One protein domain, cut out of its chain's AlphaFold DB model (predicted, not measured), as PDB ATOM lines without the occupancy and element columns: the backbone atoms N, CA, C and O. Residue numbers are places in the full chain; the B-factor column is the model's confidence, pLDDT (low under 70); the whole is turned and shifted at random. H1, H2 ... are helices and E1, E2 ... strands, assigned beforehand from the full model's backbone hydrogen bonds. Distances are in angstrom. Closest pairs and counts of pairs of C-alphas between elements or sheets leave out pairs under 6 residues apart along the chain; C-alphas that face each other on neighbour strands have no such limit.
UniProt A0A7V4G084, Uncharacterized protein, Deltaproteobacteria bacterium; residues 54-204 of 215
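This is residues 54 to 204 of the 215 residues of an uncharacterized protein of Deltaproteobacteria bacterium (UniProt A0A7V4G084). A small mixed sheet of five short strands, in the order E2 E1 E3 E5 E4, makes the core, with helices on both sides of it: H1, H2 and H7 together on one side, H4, H5 and H6 toward the other. H3 lies out beyond the E2 edge, while H8 and both ends of the printed part lie toward the E4 edge. The printed part has 151 residues with eight named helices and five named strands, in the order H1 E1 H2 E2 H3 H4 E3 H5 H6 E4 E5 H7 H8, a mixed class. It is compact, with a radius of gyration of the C-alphas of 14.3 A and spans of 44 by 35 by 30 A.

In the sheet, E2 (residues 102 to 105) and E1 (85 to 88) are parallel, with N 104 and O 86 2.8 A apart. E1 and E3 (131 to 133) are parallel, with N 87 and O 131 at 2.9 A. E3 and E5 (167 to 170) are antiparallel, with N 132 and O 168 at 2.9 A. E5 and E4 (156 to 159) are an antiparallel hairpin, with N 159 and O 167 at 2.8 A. H2 (92 to 97) joins E1 and E2 in a strand-helix-strand unit, two parallel neighbour strands with a helix between, its crossover right-handed. Two split strand-helix-strand units, each with another strand between its two in the sheet, also have right-handed crossovers: E2, H3 (112 to 116), H4 (121 to 125) and E3, with E1 between E2 and E3 in the sheet, and E3, H5 (140 to 147), H6 (150 to 155) and E4, with E5 between E3 and E4 in the sheet. H1 (66 to 79) touches H2, closest at the C-alphas of Ala 74 and Val 94, 4.2 A, and H7 (176 to 190), closest at Glu 72 and Arg 186, 6.6 A. H4 and H5 only just touch, with 3 pairs of C-alphas within 8 A, closest at Ser 121 and Ile 146, 5.4 A. H1, H2, H3, H6 and H7 only graze the sheet, and so, only just, does H8 (196 to 199), with 5 pairs of C-alphas within 10 A. In H1 to H7 every O i to N i+4 pair is within hydrogen-bond range; H8 is too short for one.

H1, 20.1 A from first to last C-alpha, begins at C-alpha 66 (191.505, 94.702, 73.294). H7 is 20.4 A long, H5 10.5 A and E5 10.1 A. H8 ends at C-alpha 199 (178.875, 108.418, 66.371).

The farthest C-alphas, of Arg 116 and Gly 193, are 43.9 A apart. The printed part has no cut, no link is long, and no printed residue is under 70 in pLDDT.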
ATOM      1  N   CYS A  54     183.690 112.186  58.927       90.50
ATOM      2  CA  CYS A  54     183.413 112.943  60.129       90.50
ATOM      3  C   CYS A  54     182.322 112.277  60.955       90.50
ATOM      4  O   CYS A  54     181.454 111.581  60.434       90.50
ATOM      5  N   VAL A  55     182.386 112.514  62.261       90.94
ATOM      6  CA  VAL A  55     181.430 112.015  63.249       90.94
ATOM      7  C   VAL A  55     180.827 113.210  63.991       90.94
ATOM      8  O   VAL A  55     181.588 114.082  64.417       90.94
ATOM      9  N   PRO A  56     179.492 113.281  64.161       89.88
ATOM     10  CA  PRO A  56     178.840 114.379  64.881       89.88
ATOM     11  C   PRO A  56     179.275 114.533  66.348       89.88
ATOM     12  O   PRO A  56     179.170 115.623  66.913       89.88
ATOM     13  N   ALA A  57     179.729 113.450  66.981       89.69
ATOM     14  CA  ALA A  57     180.042 113.401  68.398       89.69
ATOM     15  C   ALA A  57     181.109 114.432  68.806       89.69
ATOM     16  O   ALA A  57     182.224 114.504  68.283       89.69
ATOM     17  N   ALA A  58     180.781 115.207  69.840       87.69
ATOM     18  CA  ALA A  58     181.686 116.181  70.445       87.69
ATOM     19  C   ALA A  58     182.726 115.551  71.389       87.69
ATOM     20  O   ALA A  58     183.586 116.261  71.910       87.69
ATOM     21  N   THR A  59     182.647 114.247  71.649       89.06
ATOM     22  CA  THR A  59     183.563 113.522  72.531       89.06
ATOM     23  C   THR A  59     183.872 112.169  71.894       89.06
ATOM     24  O   THR A  59     182.931 111.505  71.458       89.06
ATOM     25  N   PRO A  60     185.153 111.761  71.805       89.12
ATOM     26  CA  PRO A  60     185.501 110.446  71.285       89.12
ATOM     27  C   PRO A  60     184.978 109.352  72.219       89.12
ATOM     28  O   PRO A  60     184.753 109.594  73.410       89.12
ATOM     29  N   LEU A  61     184.799 108.143  71.686       93.12
ATOM     30  CA  LEU A  61     184.500 106.996  72.535       93.12
ATOM     31  C   LEU A  61     185.672 106.739  73.490       93.12
ATOM     32  O   LEU A  61     186.829 106.920  73.103       93.12
ATOM     33  N   PRO A  62     185.404 106.309  74.733       94.19
ATOM     34  CA  PRO A  62     186.466 105.807  75.584       94.19
ATOM     35  C   PRO A  62     187.073 104.556  74.941       94.19
ATOM     36  O   PRO A  62     186.351 103.688  74.444       94.19
ATOM     37  N   GLU A  63     188.399 104.457  74.976       90.75
ATOM     38  CA  GLU A  63     189.100 103.269  74.503       90.75
ATOM     39  C   GLU A  63     188.730 102.065  75.381       90.75
ATOM     40  O   GLU A  63     188.779 102.126  76.614       90.75
ATOM     41  N   LEU A  64     188.333 100.970  74.738       93.25
ATOM     42  CA  LEU A  64     188.189  99.676  75.391       93.25
ATOM     43  C   LEU A  64     189.505  98.916  75.248       93.25
ATOM     44  O   LEU A  64     190.139  98.966  74.193       93.25
ATOM     45  N   ASP A  65     189.889  98.169  76.282       93.44
ATOM     46  CA  ASP A  65     190.983  97.218  76.140       93.44
ATOM     47  C   ASP A  65     190.640  96.157  75.080       93.44
ATOM     48  O   ASP A  65     189.472  95.824  74.852       93.44
ATOM     49  N   SER A  66     191.672  95.620  74.426       89.94
ATOM     50  CA  SER A  66     191.505  94.702  73.294       89.94
ATOM     51  C   SER A  66     190.667  93.475  73.645       89.94
ATOM     52  O   SER A  66     189.848  93.038  72.838       89.94
ATOM     53  N   TRP A  67     190.811  92.948  74.864       94.56
ATOM     54  CA  TRP A  67     190.047  91.793  75.316       94.56
ATOM     55  C   TRP A  67     188.561  92.119  75.455       94.56
ATOM     56  O   TRP A  67     187.719  91.374  74.947       94.56
ATOM     57  N   ARG A  68     188.216  93.248  76.080       96.56
ATOM     58  CA  ARG A  68     186.826  93.705  76.178       96.56
ATOM     59  C   ARG A  68     186.209  93.966  74.804       96.56
ATOM     60  O   ARG A  68     185.070  93.560  74.584       96.56
ATOM     61  N   SER A  69     186.945  94.563  73.870       96.12
ATOM     62  CA  SER A  69     186.474  94.742  72.486       96.12
ATOM     63  C   SER A  69     186.195  93.415  71.790       96.12
ATOM     64  O   SER A  69     185.106  93.236  71.243       96.12
ATOM     65  N   SER A  70     187.113  92.444  71.889       96.62
ATOM     66  CA  SER A  70     186.897  91.086  71.379       96.62
ATOM     67  C   SER A  70     185.670  90.415  72.004       96.62
ATOM     68  O   SER A  70     184.943  89.701  71.317       96.62
ATOM     69  N   GLN A  71     185.408  90.632  73.296       98.19
ATOM     70  CA  GLN A  71     184.224  90.084  73.960       98.19
ATOM     71  C   GLN A  71     182.922  90.695  73.436       98.19
ATOM     72  O   GLN A  71     181.961  89.956  73.223       98.19
ATOM     73  N   GLU A  72     182.862  92.013  73.228       98.19
ATOM     74  CA  GLU A  72     181.638  92.656  72.734       98.19
ATOM     75  C   GLU A  72     181.324  92.257  71.290       98.19
ATOM     76  O   GLU A  72     180.173  91.918  71.004       98.19
ATOM     77  N   ILE A  73     182.324  92.189  70.403       98.25
ATOM     78  CA  ILE A  73     182.103  91.725  69.024       98.25
ATOM     79  C   ILE A  73     181.750  90.230  68.968       98.25
ATOM     80  O   ILE A  73     180.880  89.837  68.195       98.25
ATOM     81  N   ALA A  74     182.342  89.391  69.827       98.44
ATOM     82  CA  ALA A  74     182.013  87.967  69.878       98.44
ATOM     83  C   ALA A  74     180.596  87.714  70.414       98.44
ATOM     84  O   ALA A  74     179.890  86.865  69.879       98.44
ATOM     85  N   ARG A  75     180.149  88.475  71.423       98.56
ATOM     86  CA  ARG A  75     178.751  88.441  71.888       98.56
ATOM     87  C   ARG A  75     177.795  88.927  70.809       98.56
ATOM     88  O   ARG A  75     176.786  88.276  70.570       98.56
ATOM     89  N   PHE A  76     178.134  90.025  70.128       98.62
ATOM     90  CA  PHE A  76     177.336  90.522  69.011       98.62
ATOM     91  C   PHE A  76     177.168  89.448  67.926       98.62
ATOM     92  O   PHE A  76     176.049  89.194  67.485       98.62
ATOM     93  N   ALA A  77     178.247  88.760  67.551       98.62
ATOM     94  CA  ALA A  77     178.186  87.672  66.582       98.62
ATOM     95  C   ALA A  77     177.389  86.459  67.086       98.62
ATOM     96  O   ALA A  77     176.612  85.897  66.325       98.62
ATOM     97  N   ALA A  78     177.538  86.079  68.359       98.56
ATOM     98  CA  ALA A  78     176.833  84.937  68.944       98.56
ATOM     99  C   ALA A  78     175.317  85.163  69.069       98.56
ATOM    100  O   ALA A  78     174.544  84.213  69.014       98.56
ATOM    101  N   GLU A  79     174.889  86.415  69.238       98.56
ATOM    102  CA  GLU A  79     173.473  86.806  69.296       98.56
ATOM    103  C   GLU A  79     172.871  87.086  67.907       98.56
ATOM    104  O   GLU A  79     171.654  87.234  67.774       98.56
ATOM    105  N   SER A  80     173.706  87.177  66.869       98.56
ATOM    106  CA  SER A  80     173.266  87.428  65.495       98.56
ATOM    107  C   SER A  80     172.609  86.194  64.862       98.56
ATOM    108  O   SER A  80     172.894  85.065  65.259       98.56
ATOM    109  N   PRO A  81     171.745  86.368  63.844       98.38
ATOM    110  CA  PRO A  81     171.173  85.246  63.101       98.38
ATOM    111  C   PRO A  81     172.231  84.299  62.532       98.38
ATOM    112  O   PRO A  81     173.267  84.745  62.029       98.38
ATOM    113  N   ALA A  82     171.926  83.002  62.525       98.06
ATOM    114  CA  ALA A  82     172.744  82.002  61.849       98.06
ATOM    115  C   ALA A  82     172.994  82.394  60.383       98.06
ATOM    116  O   ALA A  82     172.078  82.813  59.671       98.06
ATOM    117  N   GLY A  83     174.239  82.253  59.930       97.94
ATOM    118  CA  GLY A  83     174.668  82.643  58.590       97.94
ATOM    119  C   GLY A  83     174.956  84.135  58.412       97.94
ATOM    120  O   GLY A  83     175.318  84.531  57.306       97.94
ATOM    121  N   THR A  84     174.843  84.962  59.461       98.69
ATOM    122  CA  THR A  84     175.299  86.363  59.400       98.69
ATOM    123  C   THR A  84     176.781  86.404  59.044       98.69
ATOM    124  O   THR A  84     177.598  85.707  59.654       98.69
ATOM    125  N   ARG A  85     177.135  87.242  58.069       98.75
ATOM    126  CA  ARG A  85     178.495  87.368  57.546       98.75
ATOM    127  C   ARG A  85     179.267  88.457  58.264       98.75
ATOM    128  O   ARG A  85     178.937  89.636  58.133       98.75
ATOM    129  N   PHE A  86     180.340  88.081  58.944       98.75
ATOM    130  CA  PHE A  86     181.231  89.022  59.608       98.75
ATOM    131  C   PHE A  86     182.589  89.072  58.914       98.75
ATOM    132  O   PHE A  86     183.305  88.075  58.876       98.75
ATOM    133  N   ALA A  87     182.981  90.243  58.418       98.75
ATOM    134  CA  ALA A  87     184.344  90.496  57.961       98.75
ATOM    135  C   ALA A  87     185.190  91.101  59.082       98.75
ATOM    136  O   ALA A  87     184.776  92.078  59.704       98.75
ATOM    137  N   MET A  88     186.366  90.525  59.337       98.31
ATOM    138  CA  MET A  88     187.284  90.998  60.381       98.31
ATOM    139  C   MET A  88     188.697  90.436  60.205       98.31
ATOM    140  O   MET A  88     188.871  89.366  59.618       98.31
ATOM    141  N   SER A  89     189.703  91.149  60.721       96.56
ATOM    142  CA  SER A  89     191.090  90.659  60.768       96.56
ATOM    143  C   SER A  89     191.364  89.764  61.979       96.56
ATOM    144  O   SER A  89     192.185  88.859  61.901       96.56
ATOM    145  N   GLU A  90     190.652  89.993  63.085       94.56
ATOM    146  CA  GLU A  90     190.795  89.264  64.345       94.56
ATOM    147  C   GLU A  90     189.516  88.470  64.622       94.56
ATOM    148  O   GLU A  90     188.502  89.050  64.989       94.56
ATOM    149  N   HIS A  91     189.525  87.147  64.450       94.62
ATOM    150  CA  HIS A  91     188.299  86.338  64.582       94.62
ATOM    151  C   HIS A  91     188.376  85.199  65.596       94.62
ATOM    152  O   HIS A  91     187.380  84.514  65.792       94.62
ATOM    153  N   GLY A  92     189.499  85.012  66.297       96.38
ATOM    154  CA  GLY A  92     189.700  83.847  67.171       96.38
ATOM    155  C   GLY A  92     188.594  83.645  68.217       96.38
ATOM    156  O   GLY A  92     188.010  82.567  68.302       96.38
ATOM    157  N   LEU A  93     188.262  84.686  68.991       97.75
ATOM    158  CA  LEU A  93     187.185  84.598  69.989       97.75
ATOM    159  C   LEU A  93     185.794  84.556  69.342       97.75
ATOM    160  O   LEU A  93     184.915  83.844  69.823       97.75
ATOM    161  N   VAL A  94     185.600  85.294  68.246       97.50
ATOM    162  CA  VAL A  94     184.323  85.347  67.524       97.50
ATOM    163  C   VAL A  94     183.974  83.974  66.957       97.50
ATOM    164  O   VAL A  94     182.905  83.452  67.251       97.50
ATOM    165  N   GLY A  95     184.896  83.344  66.227       97.25
ATOM    166  CA  GLY A  95     184.709  82.011  65.660       97.25
ATOM    167  C   GLY A  95     184.515  80.921  66.717       97.25
ATOM    168  O   GLY A  95     183.856  79.921  66.447       97.25
ATOM    169  N   ALA A  96     185.034  81.114  67.935       98.00
ATOM    170  CA  ALA A  96     184.817  80.186  69.043       98.00
ATOM    171  C   ALA A  96     183.419  80.312  69.678       98.00
ATOM    172  O   ALA A  96     182.850  79.305  70.095       98.00
ATOM    173  N   LEU A  97     182.878  81.532  69.786       98.25
ATOM    174  CA  LEU A  97     181.604  81.793  70.473       98.25
ATOM    175  C   LEU A  97     180.393  81.871  69.537       98.25
ATOM    176  O   LEU A  97     179.270  81.690  69.997       98.25
ATOM    177  N   ALA A  98     180.612  82.108  68.245       98.19
ATOM    178  CA  ALA A  98     179.575  82.239  67.230       98.19
ATOM    179  C   ALA A  98     179.822  81.263  66.062       98.19
ATOM    180  O   ALA A  98     180.063  81.701  64.938       98.19
ATOM    181  N   PRO A  99     179.777  79.936  66.291       97.81
ATOM    182  CA  PRO A  99     180.080  78.943  65.254       97.81
ATOM    183  C   PRO A  99     179.085  78.951  64.084       97.81
ATOM    184  O   PRO A  99     179.370  78.383  63.033       97.81
ATOM    185  N   GLU A 100     177.918  79.573  64.261       98.06
ATOM    186  CA  GLU A 100     176.907  79.734  63.213       98.06
ATOM    187  C   GLU A 100     177.122  80.993  62.354       98.06
ATOM    188  O   GLU A 100     176.431  81.163  61.348       98.06
ATOM    189  N   ALA A 101     178.063  81.871  62.718       98.12
ATOM    190  CA  ALA A 101     178.427  83.032  61.911       98.12
ATOM    191  C   ALA A 101     179.338  82.625  60.741       98.12
ATOM    192  O   ALA A 101     180.246  81.804  60.882       98.12
ATOM    193  N   GLU A 102     179.142  83.246  59.580       98.31
ATOM    194  CA  GLU A 102     180.059  83.108  58.450       98.31
ATOM    195  C   GLU A 102     181.187  84.139  58.604       98.31
ATOM    196  O   GLU A 102     180.980  85.342  58.432       98.31
ATOM    197  N   ILE A 103     182.395  83.680  58.936       98.44
ATOM    198  CA  ILE A 103     183.560  84.559  59.097       98.44
ATOM    199  C   ILE A 103     184.266  84.761  57.753       98.44
ATOM    200  O   ILE A 103     184.752  83.816  57.131       98.44
ATOM    201  N   ILE A 104     184.377  86.021  57.339       98.62
ATOM    202  CA  ILE A 104     185.189  86.481  56.214       98.62
ATOM    203  C   ILE A 104     186.519  86.992  56.789       98.62
ATOM    204  O   ILE A 104     186.646  88.150  57.189       98.62
ATOM    205  N   ASP A 105     187.513  86.107  56.847       98.06
ATOM    206  CA  ASP A 105     188.866  86.434  57.309       98.06
ATOM    207  C   ASP A 105     189.604  87.255  56.242       98.06
ATOM    208  O   ASP A 105     190.153  86.722  55.273       98.06
ATOM    209  N   VAL A 106     189.615  88.576  56.419       97.88
ATOM    210  CA  VAL A 106     190.202  89.513  55.448       97.88
ATOM    211  C   VAL A 106     191.732  89.450  55.397       97.88
ATOM    212  O   VAL A 106     192.318  89.946  54.433       97.88
ATOM    213  N   LEU A 107     192.383  88.828  56.389       96.75
ATOM    214  CA  LEU A 107     193.825  88.556  56.363       96.75
ATOM    215  C   LEU A 107     194.167  87.300  55.561       96.75
ATOM    216  O   LEU A 107     195.335  87.085  55.238       96.75
ATOM    217  N   GLY A 108     193.172  86.473  55.236       96.44
ATOM    218  CA  GLY A 108     193.381  85.240  54.490       96.44
ATOM    219  C   GLY A 108     194.131  84.169  55.280       96.44
ATOM    220  O   GLY A 108     194.723  83.283  54.667       96.44
ATOM    221  N   LEU A 109     194.119  84.218  56.618       95.06
ATOM    222  CA  LEU A 109     194.696  83.138  57.428       95.06
ATOM    223  C   LEU A 109     193.842  81.865  57.317       95.06
ATOM    224  O   LEU A 109     194.383  80.761  57.267       95.06
ATOM    225  N   HIS A 110     192.520  82.027  57.220       95.19
ATOM    226  CA  HIS A 110     191.549  80.933  57.134       95.19
ATOM    227  C   HIS A 110     190.570  81.066  55.958       95.19
ATOM    228  O   HIS A 110     189.829  80.126  55.678       95.19
ATOM    229  N   ASP A 111     190.574  82.190  55.235       96.19
ATOM    230  CA  ASP A 111     189.746  82.379  54.040       96.19
ATOM    231  C   ASP A 111     190.583  82.153  52.762       96.19
ATOM    232  O   ASP A 111     191.484  82.944  52.464       96.19
ATOM    233  N   PRO A 112     190.306  81.104  51.960       96.50
ATOM    234  CA  PRO A 112     191.118  80.765  50.790       96.50
ATOM    235  C   PRO A 112     191.036  81.799  49.662       96.50
ATOM    236  O   PRO A 112     191.909  81.811  48.791       96.50
ATOM    237  N   ILE A 113     190.004  82.648  49.638       96.75
ATOM    238  CA  ILE A 113     189.883  83.717  48.647       96.75
ATOM    239  C   ILE A 113     190.933  84.789  48.944       96.75
ATOM    240  O   ILE A 113     191.683  85.141  48.036       96.75
ATOM    241  N   PHE A 114     191.061  85.241  50.193       96.38
ATOM    242  CA  PHE A 114     192.094  86.211  50.586       96.38
ATOM    243  C   PHE A 114     193.482  85.577  50.782       96.38
ATOM    244  O   PHE A 114     194.494  86.241  50.603       96.38
ATOM    245  N   ALA A 115     193.572  84.273  51.055       95.88
ATOM    246  CA  ALA A 115     194.862  83.579  51.106       95.88
ATOM    247  C   ALA A 115     195.552  83.527  49.730       95.88
ATOM    248  O   ALA A 115     196.777  83.551  49.625       95.88
ATOM    249  N   ARG A 116     194.758  83.406  48.657       96.69
ATOM    250  CA  ARG A 116     195.251  83.276  47.273       96.69
ATOM    251  C   ARG A 116     195.306  84.600  46.523       96.69
ATOM    252  O   ARG A 116     195.970  84.678  45.494       96.69
ATOM    253  N   ASN A 117     194.595  85.612  47.008       94.12
ATOM    254  CA  ASN A 117     194.504  86.920  46.382       94.12
ATOM    255  C   ASN A 117     194.804  87.990  47.423       94.12
ATOM    256  O   ASN A 117     194.236  87.968  48.505       94.12
ATOM    257  N   THR A 118     195.623  88.977  47.077       90.94
ATOM    258  CA  THR A 118     195.797  90.158  47.930       90.94
ATOM    259  C   THR A 118     194.439  90.795  48.235       90.94
ATOM    260  O   THR A 118     193.601  90.920  47.337       90.94
ATOM    261  N   PHE A 119     194.235  91.228  49.484       97.19
ATOM    262  CA  PHE A 119     193.040  91.980  49.856       97.19
ATOM    263  C   PHE A 119     192.816  93.164  48.910       97.19
ATOM    264  O   PHE A 119     193.739  93.924  48.611       97.19
ATOM    265  N   THR A 120     191.565  93.326  48.482       96.31
ATOM    266  CA  THR A 120     191.063  94.525  47.810       96.31
ATOM    267  C   THR A 120     189.617  94.747  48.247       96.31
ATOM    268  O   THR A 120     188.876  93.777  48.440       96.31
ATOM    269  N   SER A 121     189.184  96.002  48.378       97.00
ATOM    270  CA  SER A 121     187.803  96.303  48.763       97.00
ATOM    271  C   SER A 121     186.754  95.761  47.775       97.00
ATOM    272  O   SER A 121     185.801  95.146  48.247       97.00
ATOM    273  N   PRO A 122     186.941  95.775  46.433       98.00
ATOM    274  CA  PRO A 122     185.992  95.128  45.521       98.00
ATOM    275  C   PRO A 122     185.821  93.623  45.766       98.00
ATOM    276  O   PRO A 122     184.737  93.078  45.551       98.00
ATOM    277  N   LEU A 123     186.878  92.927  46.206       97.94
ATOM    278  CA  LEU A 123     186.785  91.510  46.556       97.94
ATOM    279  C   LEU A 123     185.969  91.311  47.837       97.94
ATOM    280  O   LEU A 123     185.151  90.395  47.883       97.94
ATOM    281  N   LEU A 124     186.144  92.185  48.831       98.56
ATOM    282  CA  LEU A 124     185.334  92.196  50.050       98.56
ATOM    283  C   LEU A 124     183.850  92.450  49.740       98.56
ATOM    284  O   LEU A 124     182.992  91.720  50.229       98.56
ATOM    285  N   TRP A 125     183.529  93.407  48.867       98.25
ATOM    286  CA  TRP A 125     182.139  93.764  48.541       98.25
ATOM    287  C   TRP A 125     181.376  92.653  47.835       98.25
ATOM    288  O   TRP A 125     180.196  92.449  48.104       98.25
ATOM    289  N   ARG A 126     182.059  91.831  47.033       98.00
ATOM    290  CA  ARG A 126     181.464  90.623  46.437       98.00
ATOM    291  C   ARG A 126     181.063  89.567  47.468       98.00
ATOM    292  O   ARG A 126     180.252  88.702  47.151       98.00
ATOM    293  N   ARG A 127     181.629  89.612  48.678       97.94
ATOM    294  CA  ARG A 127     181.281  88.700  49.780       97.94
ATOM    295  C   ARG A 127     180.054  89.168  50.560       97.94
ATOM    296  O   ARG A 127     179.457  88.355  51.261       97.94
ATOM    297  N   LEU A 128     179.643  90.426  50.378       98.25
ATOM    298  CA  LEU A 128     178.471  91.026  51.018       98.25
ATOM    299  C   LEU A 128     178.473  90.821  52.548       98.25
ATOM    300  O   LEU A 128     177.540  90.200  53.061       98.25
ATOM    301  N   PRO A 129     179.519  91.267  53.277       98.69
ATOM    302  CA  PRO A 129     179.525  91.156  54.731       98.69
ATOM    303  C   PRO A 129     178.338  91.921  55.323       98.69
ATOM    304  O   PRO A 129     178.050  93.043  54.927       98.69
ATOM    305  N   ASP A 130     177.627  91.323  56.271       98.88
ATOM    306  CA  ASP A 130     176.561  92.009  57.006       98.88
ATOM    307  C   ASP A 130     177.143  92.968  58.042       98.88
ATOM    308  O   ASP A 130     176.612  94.055  58.274       98.88
ATOM    309  N   VAL A 131     178.265  92.558  58.633       98.88
ATOM    310  CA  VAL A 131     179.017  93.317  59.621       98.88
ATOM    311  C   VAL A 131     180.484  93.330  59.219       98.88
ATOM    312  O   VAL A 131     181.057  92.301  58.858       98.88
ATOM    313  N   ILE A 132     181.112  94.493  59.320       98.75
ATOM    314  CA  ILE A 132     182.563  94.637  59.226       98.75
ATOM    315  C   ILE A 132     183.035  95.120  60.588       98.75
ATOM    316  O   ILE A 132     182.724  96.244  60.981       98.75
ATOM    317  N   TRP A 133     183.777  94.285  61.310       98.44
ATOM    318  CA  TRP A 133     184.629  94.786  62.381       98.44
ATOM    319  C   TRP A 133     185.932  95.207  61.719       98.44
ATOM    320  O   TRP A 133     186.629  94.373  61.131       98.44
ATOM    321  N   MET A 134     186.178  96.515  61.694       97.56
ATOM    322  CA  MET A 134     187.230  97.088  60.863       97.56
ATOM    323  C   MET A 134     188.577  96.414  61.156       97.56
ATOM    324  O   MET A 134     188.859  96.084  62.312       97.56
ATOM    325  N   PRO A 135     189.410  96.187  60.125       96.62
ATOM    326  CA  PRO A 135     190.722  95.590  60.320       96.62
ATOM    327  C   PRO A 135     191.549  96.369  61.340       96.62
ATOM    328  O   PRO A 135     191.431  97.593  61.428       96.62
ATOM    329  N   HIS A 136     192.434  95.665  62.048       93.50
ATOM    330  CA  HIS A 136     193.374  96.296  62.972       93.50
ATOM    331  C   HIS A 136     194.085  97.494  62.298       93.50
ATOM    332  O   HIS A 136     194.502  97.361  61.140       93.50
ATOM    333  N   PRO A 137     194.279  98.640  62.985       88.94
ATOM    334  CA  PRO A 137     194.868  99.849  62.393       88.94
ATOM    335  C   PRO A 137     196.249  99.656  61.750       88.94
ATOM    336  O   PRO A 137     196.606 100.379  60.819       88.94
ATOM    337  N   ASP A 138     197.008  98.643  62.179       88.19
ATOM    338  CA  ASP A 138     198.289  98.269  61.557       88.19
ATOM    339  C   ASP A 138     198.131  97.807  60.096       88.19
ATOM    340  O   ASP A 138     199.054  97.936  59.287       88.19
ATOM    341  N   HIS A 139     196.939  97.355  59.700       91.38
ATOM    342  CA  HIS A 139     196.575  97.044  58.318       91.38
ATOM    343  C   HIS A 139     196.148  98.300  57.540       91.38
ATOM    344  O   HIS A 139     195.169  98.289  56.798       91.38
ATOM    345  N   THR A 140     196.917  99.384  57.670       89.50
ATOM    346  CA  THR A 140     196.620 100.729  57.130       89.50
ATOM    347  C   THR A 140     196.118 100.748  55.683       89.50
ATOM    348  O   THR A 140     195.160 101.455  55.375       89.50
ATOM    349  N   ARG A 141     196.723  99.960  54.782       89.12
ATOM    350  CA  ARG A 141     196.280  99.854  53.380       89.12
ATOM    351  C   ARG A 141     194.880  99.253  53.258       89.12
ATOM    352  O   ARG A 141     194.084  99.760  52.487       89.12
ATOM    353  N   MET A 142     194.589  98.198  54.012       94.56
ATOM    354  CA  MET A 142     193.288  97.527  53.999       94.56
ATOM    355  C   MET A 142     192.186  98.466  54.493       94.56
ATOM    356  O   MET A 142     191.146  98.588  53.853       94.56
ATOM    357  N   VAL A 143     192.449  99.164  55.601       94.56
ATOM    358  CA  VAL A 143     191.509 100.138  56.164       94.56
ATOM    359  C   VAL A 143     191.269 101.283  55.177       94.56
ATOM    360  O   VAL A 143     190.119 101.627  54.923       94.56
ATOM    361  N   ARG A 144     192.325 101.821  54.551       91.75
ATOM    362  CA  ARG A 144     192.192 102.846  53.506       91.75
ATOM    363  C   ARG A 144     191.389 102.349  52.305       91.75
ATOM    364  O   ARG A 144     190.457 103.025  51.899       91.75
ATOM    365  N   ASP A 145     191.703 101.168  51.774       93.94
ATOM    366  CA  ASP A 145     190.995 100.597  50.619       93.94
ATOM    367  C   ASP A 145     189.486 100.431  50.904       93.94
ATOM    368  O   ASP A 145     188.670 100.567  49.989       93.94
ATOM    369  N   ILE A 146     189.107 100.145  52.157       96.44
ATOM    370  CA  ILE A 146     187.708 100.105  52.609       96.44
ATOM    371  C   ILE A 146     187.104 101.514  52.656       96.44
ATOM    372  O   ILE A 146     186.070 101.748  52.033       96.44
ATOM    373  N   LEU A 147     187.741 102.445  53.370       94.62
ATOM    374  CA  LEU A 147     187.202 103.789  53.604       94.62
ATOM    375  C   LEU A 147     187.191 104.673  52.349       94.62
ATOM    376  O   LEU A 147     186.361 105.570  52.251       94.62
ATOM    377  N   ASP A 148     188.052 104.422  51.366       92.88
ATOM    378  CA  ASP A 148     188.039 105.151  50.092       92.88
ATOM    379  C   ASP A 148     186.914 104.667  49.155       92.88
ATOM    380  O   ASP A 148     186.614 105.319  48.151       92.88
ATOM    381  N   SER A 149     186.269 103.538  49.467       95.06
ATOM    382  CA  SER A 149     185.285 102.904  48.592       95.06
ATOM    383  C   SER A 149     183.902 103.556  48.661       95.06
ATOM    384  O   SER A 149     183.309 103.708  49.728       95.06
ATOM    385  N   ASP A 150     183.330 103.849  47.492       95.75
ATOM    386  CA  ASP A 150     181.945 104.314  47.373       95.75
ATOM    387  C   ASP A 150     180.940 103.266  47.871       95.75
ATOM    388  O   ASP A 150     179.977 103.624  48.548       95.75
ATOM    389  N   ASP A 151     181.196 101.978  47.605       97.44
ATOM    390  CA  ASP A 151     180.348 100.865  48.053       97.44
ATOM    391  C   ASP A 151     180.240 100.818  49.584       97.44
ATOM    392  O   ASP A 151     179.174 100.523  50.125       97.44
ATOM    393  N   PHE A 152     181.319 101.160  50.298       97.81
ATOM    394  CA  PHE A 152     181.318 101.224  51.759       97.81
ATOM    395  C   PHE A 152     180.366 102.314  52.263       97.81
ATOM    396  O   PHE A 152     179.425 102.035  53.004       97.81
ATOM    397  N   TRP A 153     180.550 103.554  51.806       96.56
ATOM    398  CA  TRP A 153     179.739 104.688  52.262       96.56
ATOM    399  C   TRP A 153     178.277 104.609  51.817       96.56
ATOM    400  O   TRP A 153     177.370 105.058  52.522       96.56
ATOM    401  N   GLN A 154     178.021 104.027  50.648       97.12
ATOM    402  CA  GLN A 154     176.663 103.826  50.157       97.12
ATOM    403  C   GLN A 154     175.984 102.632  50.825       97.12
ATOM    404  O   GLN A 154     174.785 102.709  51.087       97.12
ATOM    405  N   GLY A 155     176.726 101.570  51.140       98.19
ATOM    406  CA  GLY A 155     176.187 100.300  51.621       98.19
ATOM    407  C   GLY A 155     176.131 100.142  53.138       98.19
ATOM    408  O   GLY A 155     175.349  99.321  53.608       98.19
ATOM    409  N   TYR A 156     176.889 100.924  53.914       98.75
ATOM    410  CA  TYR A 156     177.050 100.683  55.352       98.75
ATOM    411  C   TYR A 156     176.744 101.906  56.220       98.75
ATOM    412  O   TYR A 156     176.975 103.048  55.823       98.75
ATOM    413  N   ASP A 157     176.242 101.635  57.424       98.56
ATOM    414  CA  ASP A 157     176.289 102.547  58.567       98.56
ATOM    415  C   ASP A 157     177.588 102.283  59.328       98.56
ATOM    416  O   ASP A 157     177.769 101.190  59.870       98.56
ATOM    417  N   PHE A 158     178.494 103.259  59.358       98.25
ATOM    418  CA  PHE A 158     179.812 103.112  59.972       98.25
ATOM    419  C   PHE A 158     179.903 103.853  61.308       98.25
ATOM    420  O   PHE A 158     179.604 105.042  61.387       98.25
ATOM    421  N   TYR A 159     180.363 103.153  62.339       97.56
ATOM    422  CA  TYR A 159     180.586 103.657  63.689       97.56
ATOM    423  C   TYR A 159     182.079 103.543  64.011       97.56
ATOM    424  O   TYR A 159     182.535 102.462  64.407       97.56
ATOM    425  N   PRO A 160     182.860 104.618  63.811       94.94
ATOM    426  CA  PRO A 160     184.284 104.638  64.117       94.94
ATOM    427  C   PRO A 160     184.537 104.324  65.589       94.94
ATOM    428  O   PRO A 160     183.713 104.643  66.446       94.94
ATOM    429  N   ASP A 161     185.672 103.687  65.871       93.62
ATOM    430  CA  ASP A 161     186.164 103.367  67.221       93.62
ATOM    431  C   ASP A 161     185.270 102.424  68.055       93.62
ATOM    432  O   ASP A 161     185.644 102.005  69.155       93.62
ATOM    433  N   ALA A 162     184.111 102.018  67.526       97.19
ATOM    434  CA  ALA A 162     183.276 100.986  68.121       97.19
ATOM    435  C   ALA A 162     184.064  99.672  68.231       97.19
ATOM    436  O   ALA A 162     184.589  99.146  67.249       97.19
ATOM    437  N   PHE A 163     184.156  99.154  69.451       96.81
ATOM    438  CA  PHE A 163     184.951  97.988  69.831       96.81
ATOM    439  C   PHE A 163     186.406  98.081  69.324       96.81
ATOM    440  O   PHE A 163     186.908  97.180  68.654       96.81
ATOM    441  N   SER A 164     187.067  99.204  69.632       91.56
ATOM    442  CA  SER A 164     188.465  99.572  69.321       91.56
ATOM    443  C   SER A 164     188.785  99.915  67.866       91.56
ATOM    444  O   SER A 164     189.613 100.791  67.647       91.56
ATOM    445  N   TYR A 165     188.177  99.255  66.876       91.75
ATOM    446  CA  TYR A 165     188.561  99.437  65.460       91.75
ATOM    447  C   TYR A 165     187.475 100.107  64.614       91.75
ATOM    448  O   TYR A 165     187.758 100.658  63.553       91.75
ATOM    449  N   GLY A 166     186.234 100.095  65.095       96.44
ATOM    450  CA  GLY A 166     185.062 100.545  64.366       96.44
ATOM    451  C   GLY A 166     184.241  99.378  63.825       96.44
ATOM    452  O   GLY A 166     184.758  98.305  63.507       96.44
ATOM    453  N   VAL A 167     182.934  99.601  63.718       98.62
ATOM    454  CA  VAL A 167     181.967  98.617  63.222       98.62
ATOM    455  C   VAL A 167     181.158  99.245  62.102       98.62
ATOM    456  O   VAL A 167     180.655 100.356  62.250       98.62
ATOM    457  N   ALA A 168     181.007  98.531  60.990       98.75
ATOM    458  CA  ALA A 168     180.122  98.921  59.902       98.75
ATOM    459  C   ALA A 168     179.007  97.886  59.720       98.75
ATOM    460  O   ALA A 168     179.278  96.685  59.690       98.75
ATOM    461  N   LEU A 169     177.763  98.346  59.587       98.81
ATOM    462  CA  LEU A 169     176.574  97.510  59.402       98.81
ATOM    463  C   LEU A 169     175.994  97.711  58.006       98.81
ATOM    464  O   LEU A 169     175.703  98.842  57.617       98.81
ATOM    465  N   ARG A 170     175.793  96.629  57.259       98.75
ATOM    466  CA  ARG A 170     175.282  96.684  55.888       98.75
ATOM    467  C   ARG A 170     173.791  97.014  55.851       98.75
ATOM    468  O   ARG A 170     172.967  96.197  56.256       98.75
ATOM    469  N   LYS A 171     173.439  98.174  55.295       98.62
ATOM    470  CA  LYS A 171     172.073  98.732  55.260       98.62
ATOM    471  C   LYS A 171     171.070  97.876  54.489       98.62
ATOM    472  O   LYS A 171     169.895  97.866  54.834       98.62
ATOM    473  N   ASP A 172     171.524  97.174  53.451       98.31
ATOM    474  CA  ASP A 172     170.679  96.316  52.611       98.31
ATOM    475  C   ASP A 172     170.649  94.843  53.056       98.31
ATOM    476  O   ASP A 172     170.036  94.003  52.391       98.31
ATOM    477  N   SER A 173     171.295  94.511  54.179       98.06
ATOM    478  CA  SER A 173     171.268  93.157  54.726       98.06
ATOM    479  C   SER A 173     169.833  92.748  55.088       98.06
ATOM    480  O   SER A 173     169.120  93.523  55.733       98.06
ATOM    481  N   PRO A 174     169.408  91.501  54.794       97.56
ATOM    482  CA  PRO A 174     168.123  90.986  55.273       97.56
ATOM    483  C   PRO A 174     168.036  90.939  56.809       97.56
ATOM    484  O   PRO A 174     166.941  90.846  57.361       97.56
ATOM    485  N   HIS A 175     169.175  91.015  57.505       97.50
ATOM    486  CA  HIS A 175     169.263  91.022  58.962       97.50
ATOM    487  C   HIS A 175     169.468  92.423  59.551       97.50
ATOM    488  O   HIS A 175     169.562  92.542  60.771       97.50
ATOM    489  N   PHE A 176     169.506  93.485  58.732       98.50
ATOM    490  CA  PHE A 176     169.936  94.820  59.163       98.50
ATOM    491  C   PHE A 176     169.210  95.326  60.413       98.50
ATOM    492  O   PHE A 176     169.866  95.692  61.383       98.50
ATOM    493  N   SER A 177     167.875  95.285  60.447       98.31
ATOM    494  CA  SER A 177     167.106  95.786  61.598       98.31
ATOM    495  C   SER A 177     167.434  95.048  62.901       98.31
ATOM    496  O   SER A 177     167.502  95.664  63.964       98.31
ATOM    497  N   LEU A 178     167.655  93.732  62.829       98.44
ATOM    498  CA  LEU A 178     168.019  92.929  63.995       98.44
ATOM    499  C   LEU A 178     169.471  93.192  64.410       98.44
ATOM    500  O   LEU A 178     169.731  93.418  65.589       98.44
ATOM    501  N   LEU A 179     170.398  93.237  63.451       98.75
ATOM    502  CA  LEU A 179     171.805  93.550  63.710       98.75
ATOM    503  C   LEU A 179     171.972  94.946  64.310       98.75
ATOM    504  O   LEU A 179     172.729  95.110  65.259       98.75
ATOM    505  N   GLN A 180     171.227  95.937  63.820       98.62
ATOM    506  CA  GLN A 180     171.231  97.293  64.363       98.62
ATOM    507  C   GLN A 180     170.715  97.321  65.809       98.62
ATOM    508  O   GLN A 180     171.313  97.984  66.655       98.62
ATOM    509  N   ALA A 181     169.648  96.576  66.122       98.62
ATOM    510  CA  ALA A 181     169.119  96.484  67.484       98.62
ATOM    511  C   ALA A 181     170.104  95.799  68.449       98.62
ATOM    512  O   ALA A 181     170.343  96.305  69.549       98.62
ATOM    513  N   LEU A 182     170.715  94.687  68.030       98.62
ATOM    514  CA  LEU A 182     171.745  93.986  68.802       98.62
ATOM    515  C   LEU A 182     172.971  94.877  69.015       98.62
ATOM    516  O   LEU A 182     173.417  95.058  70.148       98.62
ATOM    517  N   PHE A 183     173.467  95.510  67.953       98.69
ATOM    518  CA  PHE A 183     174.590  96.436  68.036       98.69
ATOM    519  C   PHE A 183     174.293  97.602  68.982       98.69
ATOM    520  O   PHE A 183     175.124  97.918  69.829       98.69
ATOM    521  N   ALA A 184     173.091  98.186  68.933       98.56
ATOM    522  CA  ALA A 184     172.679  99.230  69.868       98.56
ATOM    523  C   ALA A 184     172.654  98.741  71.330       98.56
ATOM    524  O   ALA A 184     173.071  99.470  72.232       98.56
ATOM    525  N   ALA A 185     172.224  97.502  71.587       98.38
ATOM    526  CA  ALA A 185     172.257  96.917  72.927       98.38
ATOM    527  C   ALA A 185     173.693  96.678  73.432       98.38
ATOM    528  O   ALA A 185     173.978  96.881  74.617       98.38
ATOM    529  N   ARG A 186     174.615  96.267  72.552       98.25
ATOM    530  CA  ARG A 186     176.048  96.125  72.875       98.25
ATOM    531  C   ARG A 186     176.721  97.476  73.077       98.25
ATOM    532  O   ARG A 186     177.444  97.652  74.054       98.25
ATOM    533  N   TRP A 187     176.386  98.458  72.246       98.38
ATOM    534  CA  TRP A 187     176.822  99.842  72.386       98.38
ATOM    535  C   TRP A 187     176.500 100.402  73.771       98.38
ATOM    536  O   TRP A 187     177.390 100.912  74.441       98.38
ATOM    537  N   GLN A 188     175.255 100.269  74.239       97.75
ATOM    538  CA  GLN A 188     174.853 100.792  75.552       97.75
ATOM    539  C   GLN A 188     175.618 100.145  76.716       97.75
ATOM    540  O   GLN A 188     175.907 100.811  77.709       97.75
ATOM    541  N   ALA A 189     175.971  98.863  76.599       97.31
ATOM    542  CA  ALA A 189     176.761  98.169  77.613       97.31
ATOM    543  C   ALA A 189     178.248  98.570  77.587       97.31
ATOM    544  O   ALA A 189     178.899  98.643  78.632       97.31
ATOM    545  N   ALA A 190     178.795  98.819  76.398       97.75
ATOM    546  CA  ALA A 190     180.192  99.188  76.208       97.75
ATOM    547  C   ALA A 190     180.463 100.671  76.506       97.75
ATOM    548  O   ALA A 190     181.471 100.995  77.135       97.75
ATOM    549  N   TYR A 191     179.542 101.550  76.105       97.69
ATOM    550  CA  TYR A 191     179.695 103.006  76.082       97.69
ATOM    551  C   TYR A 191     178.543 103.715  76.813       97.69
ATOM    552  O   TYR A 191     177.784 104.478  76.204       97.69
ATOM    553  N   PRO A 192     178.375 103.486  78.127       97.00
ATOM    554  CA  PRO A 192     177.292 104.103  78.880       97.00
ATOM    555  C   PRO A 192     177.389 105.634  78.818       97.00
ATOM    556  O   PRO A 192     178.443 106.215  79.065       97.00
ATOM    557  N   GLY A 193     176.272 106.284  78.485       96.50
ATOM    558  CA  GLY A 193     176.189 107.743  78.349       96.50
ATOM    559  C   GLY A 193     176.516 108.288  76.954       96.50
ATOM    560  O   GLY A 193     176.283 109.470  76.714       96.50
ATOM    561  N   PHE A 194     176.974 107.449  76.020       97.44
ATOM    562  CA  PHE A 194     177.198 107.837  74.626       97.44
ATOM    563  C   PHE A 194     176.011 107.428  73.754       97.44
ATOM    564  O   PHE A 194     175.501 106.305  73.830       97.44
ATOM    565  N   ARG A 195     175.566 108.333  72.884       97.19
ATOM    566  CA  ARG A 195     174.466 108.069  71.954       97.19
ATOM    567  C   ARG A 195     175.001 107.510  70.646       97.19
ATOM    568  O   ARG A 195     175.754 108.186  69.959       97.19
ATOM    569  N   LEU A 196     174.524 106.331  70.256       96.75
ATOM    570  CA  LEU A 196     174.915 105.667  69.009       96.75
ATOM    571  C   LEU A 196     174.812 106.584  67.775       96.75
ATOM    572  O   LEU A 196     175.732 106.647  66.968       96.75
ATOM    573  N   THR A 197     173.715 107.341  67.659       96.75
ATOM    574  CA  THR A 197     173.451 108.245  66.525       96.75
ATOM    575  C   THR A 197     174.497 109.337  66.351       96.75
ATOM    576  O   THR A 197     174.725 109.795  65.237       96.75
ATOM    577  N   ASP A 198     175.128 109.757  67.444       96.31
ATOM    578  CA  ASP A 198     176.082 110.861  67.427       96.31
ATOM    579  C   ASP A 198     177.441 110.378  66.893       96.31
ATOM    580  O   ASP A 198     178.267 111.178  66.470       96.31
ATOM    581  N   HIS A 199     177.656 109.061  66.855       96.00
ATOM    582  CA  HIS A 199     178.875 108.418  66.371       96.00
ATOM    583  C   HIS A 199     178.705 107.743  65.004       96.00
ATOM    584  O   HIS A 199     179.591 107.010  64.575       96.00
ATOM    585  N   LEU A 200     177.597 107.990  64.302       96.88
ATOM    586  CA  LEU A 200     177.457 107.562  62.915       96.88
ATOM    587  C   LEU A 200     178.335 108.444  62.018       96.88
ATOM    588  O   LEU A 200     178.145 109.660  61.950       96.88
ATOM    589  N   ALA A 201     179.295 107.830  61.333       95.19
ATOM    590  CA  ALA A 201     180.191 108.524  60.427       95.19
ATOM    591  C   ALA A 201     179.505 108.918  59.118       95.19
ATOM    592  O   ALA A 201     178.677 108.194  58.566       95.19
ATOM    593  N   GLN A 202     179.929 110.056  58.583       93.25
ATOM    594  CA  GLN A 202     179.568 110.545  57.261       93.25
ATOM    595  C   GLN A 202     180.831 110.769  56.445       93.25
ATOM    596  O   GLN A 202     181.821 111.280  56.968       93.25
ATOM    597  N   ARG A 203     180.789 110.428  55.156       91.88
ATOM    598  CA  ARG A 203     181.906 110.693  54.248       91.88
ATOM    599  C   ARG A 203     182.139 112.197  54.124       91.88
ATOM    600  O   ARG A 203     181.212 112.942  53.799       91.88
ATOM    601  N   ASP A 204     183.380 112.628  54.313       86.62
ATOM    602  CA  ASP A 204     183.775 114.015  54.076       86.62
ATOM    603  C   ASP A 204     183.898 114.227  52.566       86.62
ATOM    604  O   ASP A 204     184.881 113.830  51.943       86.62
TER     605      ASP A 204